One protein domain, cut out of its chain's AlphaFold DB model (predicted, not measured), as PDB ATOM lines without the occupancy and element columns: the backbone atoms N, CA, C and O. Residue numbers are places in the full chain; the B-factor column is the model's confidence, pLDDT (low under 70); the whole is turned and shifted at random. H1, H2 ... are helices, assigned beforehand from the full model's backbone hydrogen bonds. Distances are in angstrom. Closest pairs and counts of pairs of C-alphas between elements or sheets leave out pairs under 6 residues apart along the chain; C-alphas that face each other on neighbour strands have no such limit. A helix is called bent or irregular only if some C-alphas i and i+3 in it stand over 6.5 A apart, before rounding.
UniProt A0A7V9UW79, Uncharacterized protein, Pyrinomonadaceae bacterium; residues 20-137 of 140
ATOM      1  N   GLN A  20     127.246 126.765  93.658       91.88
ATOM      2  CA  GLN A  20     126.145 126.956  94.602       91.88
ATOM      3  C   GLN A  20     124.770 126.896  93.918       91.88
ATOM      4  O   GLN A  20     123.836 126.295  94.445       91.88
ATOM      5  N   GLU A  21     124.629 127.503  92.739       90.44
ATOM      6  CA  GLU A  21     123.383 127.443  91.967       90.44
ATOM      7  C   GLU A  21     123.093 126.032  91.449       90.44
ATOM      8  O   GLU A  21     121.931 125.625  91.443       90.44
ATOM      9  N   LYS A  22     124.133 125.278  91.067       89.31
ATOM     10  CA  LYS A  22     124.010 123.869  90.665       89.31
ATOM     11  C   LYS A  22     123.549 122.996  91.822       89.31
ATOM     12  O   LYS A  22     122.632 122.207  91.634       89.31
ATOM     13  N   ASP A  23     124.142 123.155  93.001       91.62
ATOM     14  CA  ASP A  23     123.787 122.369  94.186       91.62
ATOM     15  C   ASP A  23     122.345 122.659  94.625       91.62
ATOM     16  O   ASP A  23     121.584 121.744  94.939       91.62
ATOM     17  N   ARG A  24     121.937 123.933  94.568       93.56
ATOM     18  CA  ARG A  24     120.555 124.350  94.834       93.56
ATOM     19  C   ARG A  24     119.571 123.734  93.843       93.56
ATOM     20  O   ARG A  24     118.552 123.198  94.266       93.56
ATOM     21  N   LEU A  25     119.873 123.813  92.545       92.25
ATOM     22  CA  LEU A  25     119.038 123.213  91.505       92.25
ATOM     23  C   LEU A  25     118.965 121.694  91.684       92.25
ATOM     24  O   LEU A  25     117.883 121.129  91.648       92.25
ATOM     25  N   LEU A  26     120.091 121.035  91.958       93.44
ATOM     26  CA  LEU A  26     120.128 119.594  92.187       93.44
ATOM     27  C   LEU A  26     119.264 119.178  93.385       93.44
ATOM     28  O   LEU A  26     118.534 118.194  93.280       93.44
ATOM     29  N   ASN A  27     119.302 119.924  94.495       95.81
ATOM     30  CA  ASN A  27     118.413 119.667  95.633       95.81
ATOM     31  C   ASN A  27     116.936 119.817  95.240       95.81
ATOM     32  O   ASN A  27     116.103 118.990  95.603       95.81
ATOM     33  N   HIS A  28     116.621 120.841  94.448       96.75
ATOM     34  CA  HIS A  28     115.268 121.060  93.961       96.75
ATOM     35  C   HIS A  28     114.764 119.892  93.090       96.75
ATOM     36  O   HIS A  28     113.689 119.353  93.370       96.75
ATOM     37  N   GLU A  29     115.566 119.437  92.121       95.81
ATOM     38  CA  GLU A  29     115.246 118.277  91.274       95.81
ATOM     39  C   GLU A  29     115.150 116.972  92.083       95.81
ATOM     40  O   GLU A  29     114.296 116.118  91.827       95.81
ATOM     41  N   GLN A  30     115.986 116.818  93.114       97.75
ATOM     42  CA  GLN A  30     115.888 115.691  94.041       97.75
ATOM     43  C   GLN A  30     114.558 115.712  94.810       97.75
ATOM     44  O   GLN A  30     113.978 114.653  95.060       97.75
ATOM     45  N   GLY A  31     114.043 116.895  95.150       98.12
ATOM     46  CA  GLY A  31     112.713 117.058  95.732       98.12
ATOM     47  C   GLY A  31     111.599 116.578  94.801       98.12
ATOM     48  O   GLY A  31     110.762 115.783  95.232       98.12
ATOM     49  N   HIS A  32     111.632 116.950  93.516       98.31
ATOM     50  CA  HIS A  32     110.690 116.442  92.506       98.31
ATOM     51  C   HIS A  32     110.686 114.910  92.443       98.31
ATOM     52  O   HIS A  32     109.627 114.283  92.572       98.31
ATOM     53  N   TYR A  33     111.874 114.305  92.337       98.12
ATOM     54  CA  TYR A  33     112.040 112.851  92.346       98.12
ATOM     55  C   TYR A  33     111.448 112.215  93.610       98.12
ATOM     56  O   TYR A  33     110.686 111.248  93.535       98.12
ATOM     57  N   ASN A  34     111.768 112.773  94.778       98.62
ATOM     58  CA  ASN A  34     111.318 112.260  96.065       98.62
ATOM     59  C   ASN A  34     109.792 112.302  96.206       98.62
ATOM     60  O   ASN A  34     109.204 111.334  96.684       98.62
ATOM     61  N   LEU A  35     109.144 113.384  95.768       98.44
ATOM     62  CA  LEU A  35     107.685 113.504  95.799       98.44
ATOM     63  C   LEU A  35     107.018 112.426  94.931       98.44
ATOM     64  O   LEU A  35     106.095 111.761  95.400       98.44
ATOM     65  N   VAL A  36     107.518 112.186  93.713       97.88
ATOM     66  CA  VAL A  36     107.006 111.108  92.845       97.88
ATOM     67  C   VAL A  36     107.239 109.734  93.475       97.88
ATOM     68  O   VAL A  36     106.332 108.901  93.482       97.88
ATOM     69  N   ALA A  37     108.418 109.494  94.051       98.12
ATOM     70  CA  ALA A  37     108.731 108.232  94.719       98.12
ATOM     71  C   ALA A  37     107.799 107.963  95.915       98.12
ATOM     72  O   ALA A  37     107.338 106.835  96.101       98.12
ATOM     73  N   LEU A  38     107.484 108.996  96.704       98.25
ATOM     74  CA  LEU A  38     106.546 108.912  97.824       98.25
ATOM     75  C   LEU A  38     105.112 108.641  97.348       98.25
ATOM     76  O   LEU A  38     104.478 107.732  97.878       98.25
ATOM     77  N   LEU A  39     104.628 109.345  96.317       97.94
ATOM     78  CA  LEU A  39     103.311 109.068  95.726       97.94
ATOM     79  C   LEU A  39     103.220 107.636  95.188       97.94
ATOM     80  O   LEU A  39     102.239 106.942  95.440       97.94
ATOM     81  N   ALA A  40     104.252 107.166  94.484       97.38
ATOM     82  CA  ALA A  40     104.296 105.806  93.957       97.38
ATOM     83  C   ALA A  40     104.292 104.756  95.079       97.38
ATOM     84  O   ALA A  40     103.581 103.753  94.986       97.38
ATOM     85  N   ARG A  41     105.050 104.993  96.158       96.19
ATOM     86  CA  ARG A  41     105.041 104.148  97.358       96.19
ATOM     87  C   ARG A  41     103.648 104.101  97.984       96.19
ATOM     88  O   ARG A  41     103.161 103.011  98.271       96.19
ATOM     89  N   ASP A  42     103.023 105.253  98.199       95.38
ATOM     90  CA  ASP A  42     101.721 105.342  98.864       95.38
ATOM     91  C   ASP A  42     100.626 104.675  98.010       95.38
ATOM     92  O   ASP A  42      99.877 103.838  98.516       95.38
ATOM     93  N   MET A  43     100.639 104.896  96.689       96.31
ATOM     94  CA  MET A  43      99.780 104.187  95.734       96.31
ATOM     95  C   MET A  43      99.967 102.669  95.804       96.31
ATOM     96  O   MET A  43      98.992 101.921  95.850       96.31
ATOM     97  N   PHE A  44     101.217 102.195  95.814       94.19
ATOM     98  CA  PHE A  44     101.517 100.770  95.909       94.19
ATOM     99  C   PHE A  44     100.963 100.159  97.201       94.19
ATOM    100  O   PHE A  44     100.356  99.088  97.160       94.19
ATOM    101  N   LEU A  45     101.127 100.838  98.339       91.94
ATOM    102  CA  LEU A  45     100.600 100.368  99.621       91.94
ATOM    103  C   LEU A  45      99.071 100.257  99.605       91.94
ATOM    104  O   LEU A  45      98.536  99.265 100.099       91.94
ATOM    105  N   GLU A  46      98.372 101.218  99.003       92.50
ATOM    106  CA  GLU A  46      96.916 101.155  98.846       92.50
ATOM    107  C   GLU A  46      96.475 100.022  97.907       92.50
ATOM    108  O   GLU A  46      95.572  99.254  98.244       92.50
ATOM    109  N   LEU A  47      97.156  99.834  96.774       93.12
ATOM    110  CA  LEU A  47      96.893  98.705  95.872       93.12
ATOM    111  C   LEU A  47      97.102  97.357  96.576       93.12
ATOM    112  O   LEU A  47      96.334  96.416  96.373       93.12
ATOM    113  N   MET A  48      98.103  97.255  97.451       90.00
ATOM    114  CA  MET A  48      98.346  96.045  98.235       90.00
ATOM    115  C   MET A  48      97.228  95.749  99.242       90.00
ATOM    116  O   MET A  48      96.980  94.576  99.528       90.00
ATOM    117  N   GLN A  49      96.523  96.766  99.741       88.25
ATOM    118  CA  GLN A  49      95.372  96.582 100.633       88.25
ATOM    119  C   GLN A  49      94.149  96.021  99.900       88.25
ATOM    120  O   GLN A  49      93.383  95.271 100.504       88.25
ATOM    121  N   VAL A  50      94.003  96.278  98.592       90.56
ATOM    122  CA  VAL A  50      92.917  95.700  97.773       90.56
ATOM    123  C   VAL A  50      92.928  94.169  97.835       90.56
ATOM    124  O   VAL A  50      91.869  93.548  97.829       90.56
ATOM    125  N   LYS A  51      94.099  93.539  98.012       87.06
ATOM    126  CA  LYS A  51      94.221  92.077  98.176       87.06
ATOM    127  C   LYS A  51      93.452  91.521  99.381       87.06
ATOM    128  O   LYS A  51      93.138  90.334  99.392       87.06
ATOM    129  N   ALA A  52      93.200  92.339 100.401       86.44
ATOM    130  CA  ALA A  52      92.455  91.947 101.594       86.44
ATOM    131  C   ALA A  52      90.944  92.225 101.474       86.44
ATOM    132  O   ALA A  52      90.167  91.788 102.324       86.44
ATOM    133  N   VAL A  53      90.513  92.940 100.430       88.25
ATOM    134  CA  VAL A  53      89.114  93.314 100.215       88.25
ATOM    135  C   VAL A  53      88.373  92.166  99.535       88.25
ATOM    136  O   VAL A  53      88.787  91.660  98.495       88.25
ATOM    137  N   ARG A  54      87.233  91.767 100.107       90.38
ATOM    138  CA  ARG A  54      86.307  90.841  99.447       90.38
ATOM    139  C   ARG A  54      85.364  91.632  98.554       90.38
ATOM    140  O   ARG A  54      84.525  92.376  99.056       90.38
ATOM    141  N   THR A  55      85.484  91.455  97.245       91.25
ATOM    142  CA  THR A  55      84.533  92.000  96.274       91.25
ATOM    143  C   THR A  55      83.559  90.917  95.822       91.25
ATOM    144  O   THR A  55      83.877  89.728  95.837       91.25
ATOM    145  N   SER A  56      82.349  91.317  95.434       90.56
ATOM    146  CA  SER A  56      81.339  90.395  94.901       90.56
ATOM    147  C   SER A  56      81.672  89.915  93.487       90.56
ATOM    148  O   SER A  56      81.242  88.829  93.105       90.56
ATOM    149  N   THR A  57      82.437  90.703  92.721       93.69
ATOM    150  CA  THR A  57      82.862  90.368  91.355       93.69
ATOM    151  C   THR A  57      84.309  90.806  91.071       93.69
ATOM    152  O   THR A  57      84.847  91.671  91.782       93.69
ATOM    153  N   PRO A  58      84.957  90.243  90.031       90.69
ATOM    154  CA  PRO A  58      86.264  90.700  89.554       90.69
ATOM    155  C   PRO A  58      86.268  92.159  89.077       90.69
ATOM    156  O   PRO A  58      87.226  92.887  89.332       90.69
ATOM    157  N   GLU A  59      85.193  92.622  88.436       95.69
ATOM    158  CA  GLU A  59      85.071  93.990  87.914       95.69
ATOM    159  C   GLU A  59      85.085  95.018  89.046       95.69
ATOM    160  O   GLU A  59      85.685  96.084  88.911       95.69
ATOM    161  N   ALA A  60      84.485  94.688  90.194       94.75
ATOM    162  CA  ALA A  60      84.539  95.535  91.378       94.75
ATOM    163  C   ALA A  60      85.975  95.668  91.925       94.75
ATOM    164  O   ALA A  60      86.380  96.766  92.301       94.75
ATOM    165  N   ALA A  61      86.769  94.591  91.914       92.00
ATOM    166  CA  ALA A  61      88.180  94.654  92.310       92.00
ATOM    167  C   ALA A  61      89.019  95.460  91.307       92.00
ATOM    168  O   ALA A  61      89.822  96.302  91.708       92.00
ATOM    169  N   ALA A  62      88.794  95.258  90.005       94.12
ATOM    170  CA  ALA A  62      89.441  96.040  88.956       94.12
ATOM    171  C   ALA A  62      89.122  97.537  89.087       94.12
ATOM    172  O   ALA A  62      90.025  98.366  88.979       94.12
ATOM    173  N   LYS A  63      87.865  97.886  89.394       96.25
ATOM    174  CA  LYS A  63      87.460  99.276  89.614       96.25
ATOM    175  C   LYS A  63      88.214  99.917  90.782       96.25
ATOM    176  O   LYS A  63      88.697 101.030  90.622       96.25
ATOM    177  N   LEU A  64      88.369  99.222  91.914       96.12
ATOM    178  CA  LEU A  64      89.144  99.735  93.055       96.12
ATOM    179  C   LEU A  64      90.589 100.065  92.656       96.12
ATOM    180  O   LEU A  64      91.089 101.142  92.977       96.12
ATOM    181  N   CYS A  65      91.246  99.168  91.916       96.00
ATOM    182  CA  CYS A  65      92.604  99.398  91.424       96.00
ATOM    183  C   CYS A  65      92.682 100.613  90.487       96.00
ATOM    184  O   CYS A  65      93.581 101.440  90.642       96.00
ATOM    185  N   THR A  66      91.744 100.736  89.544       97.50
ATOM    186  CA  THR A  66      91.672 101.876  88.619       97.50
ATOM    187  C   THR A  66      91.434 103.184  89.366       97.50
ATOM    188  O   THR A  66      92.153 104.147  89.128       97.50
ATOM    189  N   ASP A  67      90.491 103.217  90.311       97.62
ATOM    190  CA  ASP A  67      90.179 104.419  91.093       97.62
ATOM    191  C   ASP A  67      91.407 104.902  91.889       97.62
ATOM    192  O   ASP A  67      91.689 106.103  91.937       97.62
ATOM    193  N   ILE A  68      92.176 103.974  92.477       97.38
ATOM    194  CA  ILE A  68      93.438 104.287  93.164       97.38
ATOM    195  C   ILE A  68      94.441 104.886  92.173       97.38
ATOM    196  O   ILE A  68      94.934 105.989  92.406       97.38
ATOM    197  N   GLN A  69      94.716 104.210  91.055       96.88
ATOM    198  CA  GLN A  69      95.677 104.694  90.057       96.88
ATOM    199  C   GLN A  69      95.294 106.080  89.524       96.88
ATOM    200  O   GLN A  69      96.125 106.988  89.517       96.88
ATOM    201  N   THR A  70      94.028 106.275  89.151       97.56
ATOM    202  CA  THR A  70      93.519 107.555  88.650       97.56
ATOM    203  C   THR A  70      93.684 108.672  89.675       97.56
ATOM    204  O   THR A  70      94.128 109.759  89.312       97.56
ATOM    205  N   ARG A  71      93.398 108.426  90.961       96.62
ATOM    206  CA  ARG A  71      93.593 109.443  92.004       96.62
ATOM    207  C   ARG A  71      95.052 109.895  92.096       96.62
ATOM    208  O   ARG A  71      95.302 111.096  92.120       96.62
ATOM    209  N   TYR A  72      96.006 108.966  92.119       96.62
ATOM    210  CA  TYR A  72      97.426 109.321  92.205       96.62
ATOM    211  C   TYR A  72      97.940 109.998  90.929       96.62
ATOM    212  O   TYR A  72      98.681 110.978  91.019       96.62
ATOM    213  N   MET A  73      97.502 109.553  89.749       93.94
ATOM    214  CA  MET A  73      97.820 110.225  88.482       93.94
ATOM    215  C   MET A  73      97.323 111.674  88.470       93.94
ATOM    216  O   MET A  73      98.074 112.573  88.097       93.94
ATOM    217  N   ASN A  74      96.097 111.910  88.944       96.69
ATOM    218  CA  ASN A  74      95.497 113.243  88.977       96.69
ATOM    219  C   ASN A  74      96.170 114.186  89.984       96.69
ATOM    220  O   ASN A  74      96.130 115.393  89.785       96.69
ATOM    221  N   ILE A  75      96.786 113.661  91.048       96.62
ATOM    222  CA  ILE A  75      97.458 114.458  92.090       96.62
ATOM    223  C   ILE A  75      98.936 114.710  91.768       96.62
ATOM    224  O   ILE A  75      99.508 115.693  92.237       96.62
ATOM    225  N   THR A  76      99.565 113.849  90.961       95.19
ATOM    226  CA  THR A  76     101.012 113.917  90.712       95.19
ATOM    227  C   THR A  76     101.422 115.259  90.112       95.19
ATOM    228  O   THR A  76     102.266 115.930  90.696       95.19
ATOM    229  N   GLN A  77     100.815 115.681  88.998       96.50
ATOM    230  CA  GLN A  77     101.185 116.953  88.363       96.50
ATOM    231  C   GLN A  77     100.861 118.170  89.253       96.50
ATOM    232  O   GLN A  77     101.775 118.956  89.487       96.50
ATOM    233  N   PRO A  78      99.657 118.301  89.852       97.75
ATOM    234  CA  PRO A  78      99.365 119.407  90.768       97.75
ATOM    235  C   PRO A  78     100.333 119.529  91.951       97.75
ATOM    236  O   PRO A  78     100.691 120.639  92.341       97.75
ATOM    237  N   LEU A  79     100.802 118.407  92.514       98.25
ATOM    238  CA  LEU A  79     101.796 118.440  93.588       98.25
ATOM    239  C   LEU A  79     103.151 118.974  93.102       98.25
ATOM    240  O   LEU A  79     103.786 119.758  93.807       98.25
ATOM    241  N   GLN A  80     103.592 118.551  91.916       97.62
ATOM    242  CA  GLN A  80     104.836 119.032  91.311       97.62
ATOM    243  C   GLN A  80     104.738 120.531  90.998       97.62
ATOM    244  O   GLN A  80     105.645 121.281  91.348       97.62
ATOM    245  N   ASP A  81     103.611 120.971  90.432       97.44
ATOM    246  CA  ASP A  81     103.351 122.376  90.103       97.44
ATOM    247  C   ASP A  81     103.320 123.255  91.358       97.44
ATOM    248  O   ASP A  81     103.883 124.352  91.368       97.44
ATOM    249  N   LEU A  82     102.691 122.784  92.443       98.00
ATOM    250  CA  LEU A  82     102.691 123.517  93.705       98.00
ATOM    251  C   LEU A  82     104.109 123.649  94.257       98.00
ATOM    252  O   LEU A  82     104.514 124.755  94.615       98.00
ATOM    253  N   TYR A  83     104.843 122.537  94.332       98.12
ATOM    254  CA  TYR A  83     106.216 122.514  94.831       98.12
ATOM    255  C   TYR A  83     107.111 123.489  94.055       98.12
ATOM    256  O   TYR A  83     107.870 124.244  94.671       98.12
ATOM    257  N   ASP A  84     106.968 123.535  92.731       96.94
ATOM    258  CA  ASP A  84     107.758 124.390  91.843       96.94
ATOM    259  C   ASP A  84     107.272 125.849  91.759       96.94
ATOM    260  O   ASP A  84     107.985 126.739  91.294       96.94
ATOM    261  N   SER A  85     106.062 126.138  92.240       97.06
ATOM    262  CA  SER A  85     105.458 127.465  92.117       97.06
ATOM    263  C   SER A  85     106.330 128.589  92.696       97.06
ATOM    264  O   SER A  85     107.075 128.419  93.665       97.06
ATOM    265  N   LYS A  86     106.151 129.805  92.162       96.00
ATOM    266  CA  LYS A  86     106.861 131.018  92.616       96.00
ATOM    267  C   LYS A  86     106.654 131.352  94.097       96.00
ATOM    268  O   LYS A  86     107.452 132.077  94.684       96.00
ATOM    269  N   THR A  87     105.558 130.883  94.689       96.25
ATOM    270  CA  THR A  87     105.227 131.078  96.109       96.25
ATOM    271  C   THR A  87     105.791 129.983  97.014       96.25
ATOM    272  O   THR A  87     105.796 130.139  98.240       96.25
ATOM    273  N   GLU A  88     106.264 128.887  96.422       97.19
ATOM    274  CA  GLU A  88     106.913 127.768  97.094       97.19
ATOM    275  C   GLU A  88     108.404 127.751  96.756       97.19
ATOM    276  O   GLU A  88     109.101 128.692  97.142       97.19
ATOM    277  N   THR A  89     108.939 126.702  96.126       96.38
ATOM    278  CA  THR A  89     110.397 126.552  96.018       96.38
ATOM    279  C   THR A  89     111.020 127.345  94.869       96.38
ATOM    280  O   THR A  89     112.178 127.738  95.016       96.38
ATOM    281  N   ASP A  90     110.273 127.639  93.793       94.50
ATOM    282  CA  ASP A  90     110.733 128.363  92.590       94.50
ATOM    283  C   ASP A  90     112.082 127.844  92.071       94.50
ATOM    284  O   ASP A  90     113.105 128.531  92.164       94.50
ATOM    285  N   HIS A  91     112.135 126.596  91.598       89.06
ATOM    286  CA  HIS A  91     113.392 125.946  91.200       89.06
ATOM    287  C   HIS A  91     114.493 125.997  92.285       89.06
ATOM    288  O   HIS A  91     115.682 126.210  92.012       89.06
ATOM    289  N   GLY A  92     114.081 125.905  93.552       90.12
ATOM    290  CA  GLY A  92     114.940 125.997  94.733       90.12
ATOM    291  C   GLY A  92     115.415 127.409  95.091       90.12
ATOM    292  O   GLY A  92     116.169 127.562  96.054       90.12
ATOM    293  N   ARG A  93     115.008 128.460  94.364       92.44
ATOM    294  CA  ARG A  93     115.420 129.853  94.627       92.44
ATOM    295  C   ARG A  93     114.924 130.369  95.974       92.44
ATOM    296  O   ARG A  93     115.614 131.176  96.597       92.44
ATOM    297  N   THR A  94     113.793 129.867  96.463       96.38
ATOM    298  CA  THR A  94     113.265 130.220  97.784       96.38
ATOM    299  C   THR A  94     113.785 129.245  98.842       96.38
ATOM    300  O   THR A  94     113.096 128.312  99.255       96.38
ATOM    301  N   ALA A  95     115.011 129.471  99.325       95.06
ATOM    302  CA  ALA A  95     115.719 128.546 100.222       95.06
ATOM    303  C   ALA A  95     114.922 128.137 101.481       95.06
ATOM    304  O   ALA A  95     114.944 126.974 101.887       95.06
ATOM    305  N   ALA A  96     114.170 129.068 102.083       97.44
ATOM    306  CA  ALA A  96     113.333 128.774 103.249       97.44
ATOM    307  C   ALA A  96     112.185 127.802 102.920       97.44
ATOM    308  O   ALA A  96     111.868 126.917 103.715       97.44
ATOM    309  N   LYS A  97     111.577 127.936 101.734       98.12
ATOM    310  CA  LYS A  97     110.529 127.027 101.256       98.12
ATOM    311  C   LYS A  97     111.117 125.676 100.877       98.12
ATOM    312  O   LYS A  97     110.568 124.670 101.308       98.12
ATOM    313  N   GLN A  98     112.260 125.654 100.190       98.31
ATOM    314  CA  GLN A  98     112.993 124.417  99.902       98.31
ATOM    315  C   GLN A  98     113.260 123.626 101.191       98.31
ATOM    316  O   GLN A  98     112.849 122.480 101.302       98.31
ATOM    317  N   THR A  99     113.814 124.280 102.216       98.44
ATOM    318  CA  THR A  99     114.087 123.655 103.526       98.44
ATOM    319  C   THR A  99     112.817 123.086 104.170       98.44
ATOM    320  O   THR A  99     112.831 122.000 104.750       98.44
ATOM    321  N   LYS A 100     111.696 123.809 104.072       98.38
ATOM    322  CA  LYS A 100     110.405 123.351 104.597       98.38
ATOM    323  C   LYS A 100     109.918 122.091 103.868       98.38
ATOM    324  O   LYS A 100     109.506 121.135 104.523       98.38
ATOM    325  N   TRP A 101     110.008 122.069 102.540       98.62
ATOM    326  CA  TRP A 101     109.647 120.910 101.723       98.62
ATOM    327  C   TRP A 101     110.566 119.709 101.954       98.62
ATOM    328  O   TRP A 101     110.065 118.594 102.104       98.62
ATOM    329  N   ASP A 102     111.874 119.926 102.097       98.69
ATOM    330  CA  ASP A 102     112.837 118.884 102.469       98.69
ATOM    331  C   ASP A 102     112.443 118.241 103.813       98.69
ATOM    332  O   ASP A 102     112.479 117.018 103.969       98.69
ATOM    333  N   GLY A 103     111.963 119.048 104.767       98.62
ATOM    334  CA  GLY A 103     111.404 118.575 106.034       98.62
ATOM    335  C   GLY A 103     110.156 117.700 105.870       98.62
ATOM    336  O   GLY A 103     110.050 116.654 106.518       98.62
ATOM    337  N   PHE A 104     109.223 118.076 104.992       98.62
ATOM    338  CA  PHE A 104     108.022 117.277 104.706       98.62
ATOM    339  C   PHE A 104     108.358 115.943 104.046       98.62
ATOM    340  O   PHE A 104     107.863 114.896 104.465       98.62
ATOM    341  N   ILE A 105     109.248 115.975 103.058       98.69
ATOM    342  CA  ILE A 105     109.741 114.789 102.363       98.69
ATOM    343  C   ILE A 105     110.439 113.854 103.354       98.69
ATOM    344  O   ILE A 105     110.129 112.664 103.418       98.69
ATOM    345  N   ASN A 106     111.336 114.390 104.187       98.56
ATOM    346  CA  ASN A 106     112.030 113.602 105.199       98.56
ATOM    347  C   ASN A 106     111.054 112.987 106.212       98.56
ATOM    348  O   ASN A 106     111.180 111.814 106.560       98.56
ATOM    349  N   THR A 107     110.049 113.748 106.647       98.31
ATOM    350  CA  THR A 107     108.978 113.255 107.525       98.31
ATOM    351  C   THR A 107     108.283 112.048 106.895       98.31
ATOM    352  O   THR A 107     108.221 110.990 107.520       98.31
ATOM    353  N   ALA A 108     107.864 112.159 105.632       97.88
ATOM    354  CA  ALA A 108     107.200 111.078 104.909       97.88
ATOM    355  C   ALA A 108     108.102 109.848 104.684       97.88
ATOM    356  O   ALA A 108     107.604 108.726 104.615       97.88
ATOM    357  N   PHE A 109     109.428 110.002 104.590       97.44
ATOM    358  CA  PHE A 109     110.354 108.864 104.488       97.44
ATOM    359  C   PHE A 109     110.679 108.198 105.829       97.44
ATOM    360  O   PHE A 109     110.962 106.998 105.869       97.44
ATOM    361  N   THR A 110     110.669 108.950 106.927       96.31
ATOM    362  CA  THR A 110     111.275 108.492 108.186       96.31
ATOM    363  C   THR A 110     110.257 108.193 109.276       96.31
ATOM    364  O   THR A 110     110.417 107.191 109.985       96.31
ATOM    365  N   GLN A 111     109.187 108.981 109.384       96.38
ATOM    366  CA  GLN A 111     108.198 108.833 110.446       96.38
ATOM    367  C   GLN A 111     107.243 107.682 110.155       96.38
ATOM    368  O   GLN A 111     106.784 107.505 109.030       96.38
ATOM    369  N   ALA A 112     106.977 106.866 111.175       94.38
ATOM    370  CA  ALA A 112     105.978 105.809 111.095       94.38
ATOM    371  C   ALA A 112     104.566 106.402 111.147       94.38
ATOM    372  O   ALA A 112     104.356 107.398 111.836       94.38
ATOM    373  N   ARG A 113     103.614 105.752 110.468       90.75
ATOM    374  CA  ARG A 113     102.197 106.132 110.523       90.75
ATOM    375  C   ARG A 113     101.644 106.088 111.946       90.75
ATOM    376  O   ARG A 113     102.061 105.245 112.747       90.75
ATOM    377  N   VAL A 114     100.653 106.936 112.219       84.62
ATOM    378  CA  VAL A 114      99.821 106.868 113.430       84.62
ATOM    379  C   VAL A 114      98.343 106.662 113.049       84.62
ATOM    380  O   VAL A 114      97.770 107.524 112.387       84.62
ATOM    381  N   PRO A 115      97.689 105.556 113.471       85.00
ATOM    382  CA  PRO A 115      98.244 104.440 114.242       85.00
ATOM    383  C   PRO A 115      99.313 103.664 113.459       85.00
ATOM    384  O   PRO A 115      99.346 103.694 112.229       85.00
ATOM    385  N   GLN A 116     100.192 102.968 114.183       89.06
ATOM    386  CA  GLN A 116     101.258 102.176 113.574       89.06
ATOM    387  C   GLN A 116     100.679 101.024 112.754       89.06
ATOM    388  O   GLN A 116      99.865 100.240 113.238       89.06
ATOM    389  N   ILE A 117     101.148 100.910 111.515       86.31
ATOM    390  CA  ILE A 117     100.817  99.816 110.606       86.31
ATOM    391  C   ILE A 117     102.134  99.211 110.137       86.31
ATOM    392  O   ILE A 117     103.031  99.948 109.726       86.31
ATOM    393  N   SER A 118     102.248  97.888 110.187       86.12
ATOM    394  CA  SER A 118     103.428  97.164 109.714       86.12
ATOM    395  C   SER A 118     103.150  96.448 108.401       86.12
ATOM    396  O   SER A 118     102.073  95.892 108.185       86.12
ATOM    397  N   ALA A 119     104.161  96.420 107.544       81.69
ATOM    398  CA  ALA A 119     104.264  95.499 106.431       81.69
ATOM    399  C   ALA A 119     104.347  94.041 106.929       81.69
ATOM    400  O   ALA A 119     104.722  93.801 108.082       81.69
ATOM    401  N   PRO A 120     104.081  93.044 106.062       78.62
ATOM    402  CA  PRO A 120     104.233  91.629 106.408       78.62
ATOM    403  C   PRO A 120     105.641  91.227 106.881       78.62
ATOM    404  O   PRO A 120     105.777  90.239 107.594       78.62
ATOM    405  N   ASP A 121     106.681  91.980 106.506       83.12
ATOM    406  CA  ASP A 121     108.069  91.772 106.951       83.12
ATOM    407  C   ASP A 121     108.385  92.441 108.308       83.12
ATOM    408  O   ASP A 121     109.537  92.464 108.740       83.12
ATOM    409  N   GLY A 122     107.374  93.002 108.980       84.25
ATOM    410  CA  GLY A 122     107.495  93.661 110.278       84.25
ATOM    411  C   GLY A 122     107.952  95.121 110.219       84.25
ATOM    412  O   GLY A 122     107.968  95.784 111.258       84.25
ATOM    413  N   LYS A 123     108.292  95.667 109.042       87.88
ATOM    414  CA  LYS A 123     108.670  97.083 108.922       87.88
ATOM    415  C   LYS A 123     107.449  97.989 109.007       87.88
ATOM    416  O   LYS A 123     106.453  97.771 108.329       87.88
ATOM    417  N   LEU A 124     107.551  99.060 109.791       91.56
ATOM    418  CA  LEU A 124     106.492 100.063 109.894       91.56
ATOM    419  C   LEU A 124     106.325 100.832 108.580       91.56
ATOM    420  O   LEU A 124     107.299 101.359 108.031       91.56
ATOM    421  N   TYR A 125     105.081 100.961 108.126       92.56
ATOM    422  CA  TYR A 125     104.720 101.901 107.078       92.56
ATOM    423  C   TYR A 125     104.984 103.328 107.538       92.56
ATOM    424  O   TYR A 125     104.752 103.699 108.693       92.56
ATOM    425  N   LYS A 126     105.489 104.122 106.599       96.00
ATOM    426  CA  LYS A 126     105.833 105.522 106.813       96.00
ATOM    427  C   LYS A 126     104.664 106.432 106.461       96.00
ATOM    428  O   LYS A 126     103.776 106.021 105.707       96.00
ATOM    429  N   GLU A 127     104.656 107.628 107.038       96.56
ATOM    430  CA  GLU A 127     103.629 108.645 106.795       96.56
ATOM    431  C   GLU A 127     103.477 108.957 105.304       96.56
ATOM    432  O   GLU A 127     104.463 109.045 104.568       96.56
ATOM    433  N   GLU A 128     102.230 109.106 104.862       95.75
ATOM    434  CA  GLU A 128     101.910 109.461 103.476       95.75
ATOM    435  C   GLU A 128     102.277 110.916 103.216       95.75
ATOM    436  O   GLU A 128     101.984 111.784 104.042       95.75
ATOM    437  N   ILE A 129     102.848 111.219 102.048       97.06
ATOM    438  CA  ILE A 129     103.234 112.606 101.745       97.06
ATOM    439  C   ILE A 129     102.016 113.541 101.773       97.06
ATOM    440  O   ILE A 129     102.079 114.623 102.347       97.06
ATOM    441  N   LEU A 130     100.867 113.092 101.262       96.31
ATOM    442  CA  LEU A 130      99.631 113.880 101.279       96.31
ATOM    443  C   LEU A 130      99.083 114.101 102.700       96.31
ATOM    444  O   LEU A 130      98.482 115.141 102.962       96.31
ATOM    445  N   SER A 131      99.311 113.159 103.624       95.69
ATOM    446  CA  SER A 131      98.971 113.316 105.047       95.69
ATOM    447  C   SER A 131      99.864 114.373 105.699       95.69
ATOM    448  O   SER A 131      99.364 115.317 106.314       95.69
ATOM    449  N   VAL A 132     101.183 114.278 105.487       97.56
ATOM    450  CA  VAL A 132     102.159 115.253 105.999       97.56
ATOM    451  C   VAL A 132     101.820 116.664 105.519       97.56
ATOM    452  O   VAL A 132     101.781 117.590 106.330       97.56
ATOM    453  N   LEU A 133     101.528 116.833 104.228       97.44
ATOM    454  CA  LEU A 133     101.162 118.128 103.651       97.44
ATOM    455  C   LEU A 133      99.868 118.677 104.261       97.44
ATOM    456  O   LEU A 133      99.856 119.814 104.739       97.44
ATOM    457  N   ARG A 134      98.816 117.855 104.348       97.12
ATOM    458  CA  ARG A 134      97.529 118.255 104.937       97.12
ATOM    459  C   ARG A 134      97.672 118.693 106.393       97.12
ATOM    460  O   ARG A 134      97.136 119.732 106.772       97.12
ATOM    461  N   ASN A 135      98.440 117.953 107.191       96.31
ATOM    462  CA  ASN A 135      98.705 118.285 108.596       96.31
ATOM    463  C   ASN A 135      99.480 119.602 108.760       96.31
ATOM    464  O   ASN A 135      99.460 120.204 109.830       96.31
ATOM    465  N   ASN A 136     100.134 120.067 107.696       96.88
ATOM    466  CA  ASN A 136     100.845 121.339 107.639       96.88
ATOM    467  C   ASN A 136     100.083 122.423 106.852       96.88
ATOM    468  O   ASN A 136     100.674 123.436 106.472       96.88
ATOM    469  N   GLY A 137      98.777 122.226 106.629       96.62
ATOM    470  CA  GLY A 137      97.894 123.201 105.988       96.62
ATOM    471  C   GLY A 137      98.069 123.322 104.474       96.62
ATOM    472  O   GLY A 137      97.672 124.337 103.906       96.62
TER     473      GLY A 137
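What this domain is: This is residues 20 to 137 of the 140 residues of an uncharacterized protein of Pyrinomonadaceae bacterium (UniProt A0A7V9UW79). The long helix H1 and the bent helix H2 fold back as a long helical hairpin. H3 packs beside H1, and short H4 crosses H1 and packs on H3 too. The printed part has 118 residues, of which 81 are in four named helices, in the order H1, H2, H3, H4 along the chain, with no named strand, and its class is all helix; it is only just loose, close to compact, with a radius of gyration of the C-alphas of 16.5 A, and spans 56 by 29 by 25 A.

Where its parts are: H1, residues 20 to 50, runs 45.7 A from C-alpha 20 at (126.145, 126.956, 94.602). H2, residues 58 to 84, assigned as one helix by its hydrogen bonds, is bent, with C-alphas 74 and 77 6.8 A apart; its arms are H2a, residues 58 to 74, and H2b, residues 77 to 84. H3 is residues 95 to 110, 22.0 A; H4, residues 129 to 135, ends at C-alpha 135 (98.705, 118.285, 108.596).

How they stand to each other: H1 is the hub. Its closest C-alphas are Leu 47 to Cys 65 of H2a, 6.2 A, His 32 to Gln 80 of H2b, 6.5 A, Asn 34 to Ile 105 of H3, 7.0 A, and Leu 38 to Ile 129 of H4, 6.3 A. H2a runs opposite ways to H1 at a shallow tilt of 16 degrees, a hairpin; H4 is about perpendicular to H1, 85 degrees. Every O i to N i+4 pair in H1, H2a, H2b, H3 and H4 is within hydrogen-bond range.

The domain as a whole: The C-alphas farthest apart, Gln 20 and Ser 56, are 57.8 A apart. The printed part has no cut; the link from H3 to H4 is long, 18 residues. No printed residue is under 70 in pLDDT.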